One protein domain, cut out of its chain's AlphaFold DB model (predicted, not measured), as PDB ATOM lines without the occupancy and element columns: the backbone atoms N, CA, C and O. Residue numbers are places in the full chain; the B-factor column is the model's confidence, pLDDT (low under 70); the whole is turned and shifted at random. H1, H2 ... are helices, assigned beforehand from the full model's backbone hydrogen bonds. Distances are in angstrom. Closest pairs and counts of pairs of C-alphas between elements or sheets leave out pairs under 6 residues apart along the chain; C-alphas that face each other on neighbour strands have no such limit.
ATOM      1  N   GLU A  63      15.057  22.611 -44.591       94.25
ATOM      2  CA  GLU A  63      14.481  21.691 -43.601       94.25
ATOM      3  C   GLU A  63      14.252  22.353 -42.237       94.25
ATOM      4  O   GLU A  63      13.242  22.082 -41.584       94.25
ATOM      5  N   LEU A  64      15.145  23.261 -41.830       93.69
ATOM      6  CA  LEU A  64      15.059  23.958 -40.551       93.69
ATOM      7  C   LEU A  64      13.857  24.907 -40.520       93.69
ATOM      8  O   LEU A  64      13.046  24.857 -39.598       93.69
ATOM      9  N   GLN A  65      13.688  25.723 -41.560       92.56
ATOM     10  CA  GLN A  65      12.558  26.633 -41.719       92.56
ATOM     11  C   GLN A  65      11.236  25.865 -41.800       92.56
ATOM     12  O   GLN A  65      10.272  26.234 -41.129       92.56
ATOM     13  N   LYS A  66      11.178  24.757 -42.553       95.06
ATOM     14  CA  LYS A  66       9.987  23.887 -42.582       95.06
ATOM     15  C   LYS A  66       9.632  23.375 -41.196       95.06
ATOM     16  O   LYS A  66       8.464  23.435 -40.818       95.06
ATOM     17  N   LYS A  67      10.622  22.899 -40.439       94.94
ATOM     18  CA  LYS A  67      10.424  22.404 -39.075       94.94
ATOM     19  C   LYS A  67       9.878  23.496 -38.160       94.94
ATOM     20  O   LYS A  67       8.863  23.271 -37.509       94.94
ATOM     21  N   ILE A  68      10.477  24.688 -38.183       95.31
ATOM     22  CA  ILE A  68      10.007  25.851 -37.416       95.31
ATOM     23  C   ILE A  68       8.540  26.161 -37.748       95.31
ATOM     24  O   ILE A  68       7.724  26.321 -36.840       95.31
ATOM     25  N   HIS A  69       8.181  26.216 -39.036       95.75
ATOM     26  CA  HIS A  69       6.802  26.458 -39.464       95.75
ATOM     27  C   HIS A  69       5.840  25.366 -38.983       95.75
ATOM     28  O   HIS A  69       4.782  25.689 -38.450       95.75
ATOM     29  N   LEU A  70       6.193  24.091 -39.155       95.62
ATOM     30  CA  LEU A  70       5.336  22.961 -38.785       95.62
ATOM     31  C   LEU A  70       5.122  22.859 -37.272       95.62
ATOM     32  O   LEU A  70       3.987  22.679 -36.840       95.62
ATOM     33  N   GLU A  71       6.172  23.027 -36.466       96.25
ATOM     34  CA  GLU A  71       6.057  23.040 -35.003       96.25
ATOM     35  C   GLU A  71       5.193  24.214 -34.527       96.25
ATOM     36  O   GLU A  71       4.309  24.041 -33.687       96.25
ATOM     37  N   SER A  72       5.395  25.400 -35.107       97.06
ATOM     38  CA  SER A  72       4.617  26.594 -34.759       97.06
ATOM     39  C   SER A  72       3.141  26.433 -35.128       97.06
ATOM     40  O   SER A  72       2.275  26.721 -34.305       97.06
ATOM     41  N   LEU A  73       2.843  25.917 -36.328       96.69
ATOM     42  CA  LEU A  73       1.477  25.624 -36.771       96.69
ATOM     43  C   LEU A  73       0.812  24.540 -35.912       96.69
ATOM     44  O   LEU A  73      -0.362  24.681 -35.579       96.69
ATOM     45  N   GLY A  74       1.542  23.487 -35.536       97.50
ATOM     46  CA  GLY A  74       1.030  22.415 -34.682       97.50
ATOM     47  C   GLY A  74       0.617  22.916 -33.297       97.50
ATOM     48  O   GLY A  74      -0.484  22.615 -32.837       97.50
ATOM     49  N   LEU A  75       1.455  23.747 -32.667       97.38
ATOM     50  CA  LEU A  75       1.136  24.382 -31.384       97.38
ATOM     51  C   LEU A  75      -0.063  25.325 -31.498       97.38
ATOM     52  O   LEU A  75      -0.980  25.256 -30.679       97.38
ATOM     53  N   THR A  76      -0.083  26.181 -32.522       98.06
ATOM     54  CA  THR A  76      -1.203  27.099 -32.751       98.06
ATOM     55  C   THR A  76      -2.510  26.344 -32.969       98.06
ATOM     56  O   THR A  76      -3.519  26.728 -32.389       98.06
ATOM     57  N   LEU A  77      -2.505  25.265 -33.757       97.81
ATOM     58  CA  LEU A  77      -3.694  24.450 -34.003       97.81
ATOM     59  C   LEU A  77      -4.222  23.819 -32.710       97.81
ATOM     60  O   LEU A  77      -5.415  23.915 -32.430       97.81
ATOM     61  N   GLY A  78      -3.344  23.212 -31.905       97.94
ATOM     62  CA  GLY A  78      -3.738  22.613 -30.627       97.94
ATOM     63  C   GLY A  78      -4.351  23.637 -29.669       97.94
ATOM     64  O   GLY A  78      -5.421  23.403 -29.111       97.94
ATOM     65  N   LEU A  79      -3.718  24.807 -29.538       98.00
ATOM     66  CA  LEU A  79      -4.228  25.898 -28.707       98.00
ATOM     67  C   LEU A  79      -5.557  26.450 -29.228       98.00
ATOM     68  O   LEU A  79      -6.458  26.690 -28.432       98.00
ATOM     69  N   ALA A  80      -5.708  26.606 -30.543       97.81
ATOM     70  CA  ALA A  80      -6.948  27.072 -31.159       97.81
ATOM     71  C   ALA A  80      -8.129  26.149 -30.843       97.81
ATOM     72  O   ALA A  80      -9.208  26.629 -30.509       97.81
ATOM     73  N   VAL A  81      -7.919  24.831 -30.916       98.12
ATOM     74  CA  VAL A  81      -8.958  23.839 -30.612       98.12
ATOM     75  C   VAL A  81      -9.322  23.876 -29.131       98.12
ATOM     76  O   VAL A  81     -10.499  23.985 -28.802       98.12
ATOM     77  N   ILE A  82      -8.332  23.823 -28.235       98.06
ATOM     78  CA  ILE A  82      -8.586  23.795 -26.787       98.06
ATOM     79  C   ILE A  82      -9.278  25.088 -26.343       98.06
ATOM     80  O   ILE A  82     -10.343  25.039 -25.734       98.06
ATOM     81  N   VAL A  83      -8.711  26.246 -26.693       97.44
ATOM     82  CA  VAL A  83      -9.251  27.552 -26.296       97.44
ATOM     83  C   VAL A  83     -10.590  27.820 -26.972       97.44
ATOM     84  O   VAL A  83     -11.512  28.263 -26.299       97.44
ATOM     85  N   GLY A  84     -10.740  27.514 -28.263       96.94
ATOM     86  CA  GLY A  84     -11.989  27.733 -28.995       96.94
ATOM     87  C   GLY A  84     -13.155  26.913 -28.443       96.94
ATOM     88  O   GLY A  84     -14.242  27.450 -28.239       96.94
ATOM     89  N   LEU A  85     -12.927  25.632 -28.129       97.56
ATOM     90  CA  LEU A  85     -13.954  24.782 -27.521       97.56
ATOM     91  C   LEU A  85     -14.291  25.229 -26.096       97.56
ATOM     92  O   LEU A  85     -15.467  25.317 -25.753       97.56
ATOM     93  N   SER A  86     -13.291  25.559 -25.275       97.44
ATOM     94  CA  SER A  86     -13.536  26.103 -23.933       97.44
ATOM     95  C   SER A  86     -14.279  27.438 -23.977       97.44
ATOM     96  O   SER A  86     -15.180  27.649 -23.172       97.44
ATOM     97  N   TYR A  87     -13.954  28.314 -24.929       96.31
ATOM     98  CA  TYR A  87     -14.617  29.605 -25.105       96.31
ATOM     99  C   TYR A  87     -16.088  29.432 -25.493       96.31
ATOM    100  O   TYR A  87     -16.956  30.038 -24.872       96.31
ATOM    101  N   SER A  88     -16.385  28.512 -26.417       96.50
ATOM    102  CA  SER A  88     -17.769  28.166 -26.761       96.50
ATOM    103  C   SER A  88     -18.531  27.534 -25.587       96.50
ATOM    104  O   SER A  88     -19.709  27.819 -25.398       96.50
ATOM    105  N   LEU A  89     -17.880  26.714 -24.751       97.38
ATOM    106  CA  LEU A  89     -18.516  26.147 -23.555       97.38
ATOM    107  C   LEU A  89     -18.847  27.210 -22.501       97.38
ATOM    108  O   LEU A  89     -19.893  27.115 -21.862       97.38
ATOM    109  N   LEU A  90     -17.973  28.201 -22.303       96.81
ATOM    110  CA  LEU A  90     -18.228  29.315 -21.386       96.81
ATOM    111  C   LEU A  90     -19.464  30.113 -21.813       96.81
ATOM    112  O   LEU A  90     -20.298  30.433 -20.966       96.81
ATOM    113  N   ASP A  91     -19.587  30.371 -23.113       95.69
ATOM    114  CA  ASP A  91     -20.736  31.042 -23.722       95.69
ATOM    115  C   ASP A  91     -22.028  30.226 -23.552       95.69
ATOM    116  O   ASP A  91     -22.979  30.667 -22.914       95.69
ATOM    117  N   GLN A  92     -22.020  28.947 -23.950       96.44
ATOM    118  CA  GLN A  92     -23.174  28.043 -23.794       96.44
ATOM    119  C   GLN A  92     -23.652  27.882 -22.339       96.44
ATOM    120  O   GLN A  92     -24.806  27.523 -22.094       96.44
ATOM    121  N   LYS A  93     -22.765  28.086 -21.358       96.50
ATOM    122  CA  LYS A  93     -23.082  28.025 -19.924       96.50
ATOM    123  C   LYS A  93     -23.398  29.390 -19.310       96.50
ATOM    124  O   LYS A  93     -23.642  29.436 -18.107       96.50
ATOM    125  N   ASN A  94     -23.437  30.462 -20.105       93.38
ATOM    126  CA  ASN A  94     -23.645  31.842 -19.657       93.38
ATOM    127  C   ASN A  94     -22.662  32.257 -18.545       93.38
ATOM    128  O   ASN A  94     -23.023  32.967 -17.608       93.38
ATOM    129  N   LEU A  95     -21.419  31.763 -18.611       95.88
ATOM    130  CA  LEU A  95     -20.361  32.087 -17.644       95.88
ATOM    131  C   LEU A  95     -19.574  33.343 -18.031       95.88
ATOM    132  O   LEU A  95     -18.839  33.887 -17.209       95.88
ATOM    133  N   ILE A  96     -19.723  33.800 -19.272       93.62
ATOM    134  CA  ILE A  96     -19.180  35.056 -19.786       93.62
ATOM    135  C   ILE A  96     -20.332  35.956 -20.232       93.62
ATOM    136  O   ILE A  96     -21.400  35.472 -20.590       93.62
ATOM    137  N   SER A  97     -20.126  37.271 -20.179       85.31
ATOM    138  CA  SER A  97     -21.173  38.260 -20.476       85.31
ATOM    139  C   SER A  97     -21.365  38.562 -21.967       85.31
ATOM    140  O   SER A  97     -22.219  39.376 -22.294       85.31
ATOM    141  N   GLY A  98     -20.560  37.977 -22.854       86.56
ATOM    142  CA  GLY A  98     -20.639  38.202 -24.297       86.56
ATOM    143  C   GLY A  98     -20.470  36.905 -25.076       86.56
ATOM    144  O   GLY A  98     -19.914  35.944 -24.543       86.56
ATOM    145  N   ASP A  99     -20.920  36.921 -26.328       91.38
ATOM    146  CA  ASP A  99     -20.959  35.740 -27.187       91.38
ATOM    147  C   ASP A  99     -19.554  35.261 -27.570       91.38
ATOM    148  O   ASP A  99     -18.601  36.045 -27.697       91.38
ATOM    149  N   ALA A 100     -19.414  33.955 -27.802       93.19
ATOM    150  CA  ALA A 100     -18.173  33.382 -28.304       93.19
ATOM    151  C   ALA A 100     -17.979  33.685 -29.798       93.19
ATOM    152  O   ALA A 100     -18.210  32.842 -30.668       93.19
ATOM    153  N   GLU A 101     -17.511  34.893 -30.110       94.31
ATOM    154  CA  GLU A 101     -17.292  35.305 -31.492       94.31
ATOM    155  C   GLU A 101     -16.070  34.632 -32.136       94.31
ATOM    156  O   GLU A 101     -14.955  34.606 -31.600       94.31
ATOM    157  N   ILE A 102     -16.248  34.177 -33.381       93.19
ATOM    158  CA  ILE A 102     -15.159  33.617 -34.193       93.19
ATOM    159  C   ILE A 102     -14.040  34.640 -34.457       93.19
ATOM    160  O   ILE A 102     -12.882  34.259 -34.625       93.19
ATOM    161  N   SER A 103     -14.364  35.937 -34.456       94.00
ATOM    162  CA  SER A 103     -13.424  37.050 -34.640       94.00
ATOM    163  C   SER A 103     -12.310  37.030 -33.577       94.00
ATOM    164  O   SER A 103     -11.123  37.104 -33.913       94.00
ATOM    165  N   VAL A 104     -12.683  36.826 -32.308       95.31
ATOM    166  CA  VAL A 104     -11.776  36.740 -31.155       95.31
ATOM    167  C   VAL A 104     -10.872  35.515 -31.277       95.31
ATOM    168  O   VAL A 104      -9.659  35.612 -31.070       95.31
ATOM    169  N   LEU A 105     -11.429  34.372 -31.689       96.56
ATOM    170  CA  LEU A 105     -10.649  33.150 -31.895       96.56
ATOM    171  C   LEU A 105      -9.635  33.304 -33.040       96.56
ATOM    172  O   LEU A 105      -8.485  32.890 -32.903       96.56
ATOM    173  N   VAL A 106     -10.017  33.935 -34.154       96.31
ATOM    174  CA  VAL A 106      -9.107  34.203 -35.283       96.31
ATOM    175  C   VAL A 106      -7.961  35.129 -34.864       96.31
ATOM    176  O   VAL A 106      -6.805  34.868 -35.215       96.31
ATOM    177  N   LEU A 107      -8.241  36.167 -34.071       97.06
ATOM    178  CA  LEU A 107      -7.209  37.045 -33.515       97.06
ATOM    179  C   LEU A 107      -6.243  36.270 -32.607       97.06
ATOM    180  O   LEU A 107      -5.022  36.389 -32.755       97.06
ATOM    181  N   PHE A 108      -6.777  35.432 -31.716       97.88
ATOM    182  CA  PHE A 108      -5.990  34.567 -30.838       97.88
ATOM    183  C   PHE A 108      -5.064  33.633 -31.630       97.88
ATOM    184  O   PHE A 108      -3.877  33.530 -31.311       97.88
ATOM    185  N   ILE A 109      -5.566  32.997 -32.694       98.19
ATOM    186  CA  ILE A 109      -4.779  32.135 -33.592       98.19
ATOM    187  C   ILE A 109      -3.618  32.917 -34.213       98.19
ATOM    188  O   ILE A 109      -2.478  32.443 -34.197       98.19
ATOM    189  N   GLY A 110      -3.890  34.119 -34.729       97.06
ATOM    190  CA  GLY A 110      -2.882  34.976 -35.351       97.06
ATOM    191  C   GLY A 110      -1.761  35.365 -34.387       97.06
ATOM    192  O   GLY A 110      -0.584  35.174 -34.699       97.06
ATOM    193  N   ILE A 111      -2.114  35.845 -33.191       97.94
ATOM    194  CA  ILE A 111      -1.142  36.223 -32.153       97.94
ATOM    195  C   ILE A 111      -0.333  35.003 -31.711       97.94
ATOM    196  O   ILE A 111       0.896  35.057 -31.661       97.94
ATOM    197  N   THR A 112      -1.008  33.886 -31.442       97.81
ATOM    198  CA  THR A 112      -0.362  32.648 -30.997       97.81
ATOM    199  C   THR A 112       0.654  32.167 -32.023       97.81
ATOM    200  O   THR A 112       1.783  31.860 -31.655       97.81
ATOM    201  N   TYR A 113       0.299  32.155 -33.311       97.75
ATOM    202  CA  TYR A 113       1.225  31.779 -34.379       97.75
ATOM    203  C   TYR A 113       2.451  32.691 -34.463       97.75
ATOM    204  O   TYR A 113       3.569  32.205 -34.625       97.75
ATOM    205  N   LEU A 114       2.280  34.009 -34.326       97.00
ATOM    206  CA  LEU A 114       3.405  34.951 -34.334       97.00
ATOM    207  C   LEU A 114       4.354  34.714 -33.152       97.00
ATOM    208  O   LEU A 114       5.578  34.735 -33.321       97.00
ATOM    209  N   VAL A 115       3.800  34.459 -31.966       97.31
ATOM    210  CA  VAL A 115       4.574  34.171 -30.754       97.31
ATOM    211  C   VAL A 115       5.317  32.842 -30.887       97.31
ATOM    212  O   VAL A 115       6.535  32.816 -30.701       97.31
ATOM    213  N   THR A 116       4.633  31.756 -31.264       96.69
ATOM    214  CA  THR A 116       5.251  30.426 -31.414       96.69
ATOM    215  C   THR A 116       6.336  30.434 -32.487       96.69
ATOM    216  O   THR A 116       7.434  29.933 -32.244       96.69
ATOM    217  N   MET A 117       6.089  31.101 -33.616       96.12
ATOM    218  CA  MET A 117       7.078  31.301 -34.676       96.12
ATOM    219  C   MET A 117       8.322  32.034 -34.172       96.12
ATOM    220  O   MET A 117       9.446  31.612 -34.437       96.12
ATOM    221  N   THR A 118       8.142  33.131 -33.432       94.81
ATOM    222  CA  THR A 118       9.261  33.937 -32.921       94.81
ATOM    223  C   THR A 118      10.103  33.154 -31.914       94.81
ATOM    224  O   THR A 118      11.331  33.218 -31.963       94.81
ATOM    225  N   ILE A 119       9.459  32.392 -31.025       95.31
ATOM    226  CA  ILE A 119      10.135  31.535 -30.043       95.31
ATOM    227  C   ILE A 119      10.917  30.425 -30.751       95.31
ATOM    228  O   ILE A 119      12.114  30.268 -30.502       95.31
ATOM    229  N   ASN A 120      10.283  29.700 -31.675       93.12
ATOM    230  CA  ASN A 120      10.931  28.606 -32.397       93.12
ATOM    231  C   ASN A 120      12.097  29.118 -33.250       93.12
ATOM    232  O   ASN A 120      13.194  28.573 -33.183       93.12
ATOM    233  N   ASN A 121      11.931  30.231 -33.962       91.94
ATOM    234  CA  ASN A 121      13.015  30.815 -34.751       91.94
ATOM    235  C   ASN A 121      14.214  31.274 -33.895       91.94
ATOM    236  O   ASN A 121      15.336  31.297 -34.385       91.94
ATOM    237  N   ARG A 122      14.008  31.633 -32.617       90.44
ATOM    238  CA  ARG A 122      15.108  31.929 -31.677       90.44
ATOM    239  C   ARG A 122      15.783  30.673 -31.136       90.44
ATOM    240  O   ARG A 122      16.979  30.706 -30.906       90.44
ATOM    241  N   LYS A 123      15.033  29.590 -30.929       86.94
ATOM    242  CA  LYS A 123      15.549  28.304 -30.429       86.94
ATOM    243  C   LYS A 123      16.467  27.598 -31.434       86.94
ATOM    244  O   LYS A 123      17.347  26.850 -31.029       86.94
ATOM    245  N   TYR A 124      16.208  27.791 -32.726       80.56
ATOM    246  CA  TYR A 124      16.909  27.128 -33.829       80.56
ATOM    247  C   TYR A 124      17.976  28.002 -34.513       80.56
ATOM    248  O   TYR A 124      18.572  27.565 -35.496       80.56
ATOM    249  N   LYS A 125      18.195  29.223 -34.013       65.44
ATOM    250  CA  LYS A 125      19.362  30.051 -34.334       65.44
ATOM    251  C   LYS A 125      20.490  29.750 -33.362       65.44
ATOM    252  O   LYS A 125      21.647  29.783 -33.827       65.44
TER     253      LYS A 125
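This is residues 63 to 125 of the 125 residues of an uncharacterized protein of Bacteroidetes bacterium (UniProt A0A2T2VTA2). The printed part is a long helical hairpin: the long helix H1 runs nearly the full length of the rod, and the shorter H2 folds back beside it, slightly crossed. The loop of residues 93 to 101 makes the turn at one end. The printed part has 63 residues, with two named helices, H1 then H2, and no named strand; its class is all helix. It is loose, with a radius of gyration of the C-alphas of 14.4 A, and spans 45 by 15 by 14 A.

H1, residues 63 to 92, and H2, residues 102 to 123, form a helical hairpin and run opposite ways. Their lines stand at a shallow tilt of 32 degrees. They touch, and their closest C-alphas, those of Ser 72 and Thr 116, are 5.1 A apart. In H1 and H2 every O i to N i+4 pair is within hydrogen-bond range.

H1 begins at C-alpha 63, (14.481, 21.691, -43.601), and measures 43.0 A from first to last C-alpha. H2 measures 31.4 A and ends at C-alpha 123, (15.549, 28.304, -30.429).

The two C-alphas farthest apart, those of Glu 63 and Asn 94, are 46.2 A apart. The link from H1 to H2 is short, and the printed part has no cut. Mean pLDDT of the printed part is 94.8; residue 125, the chain's last, is under 70.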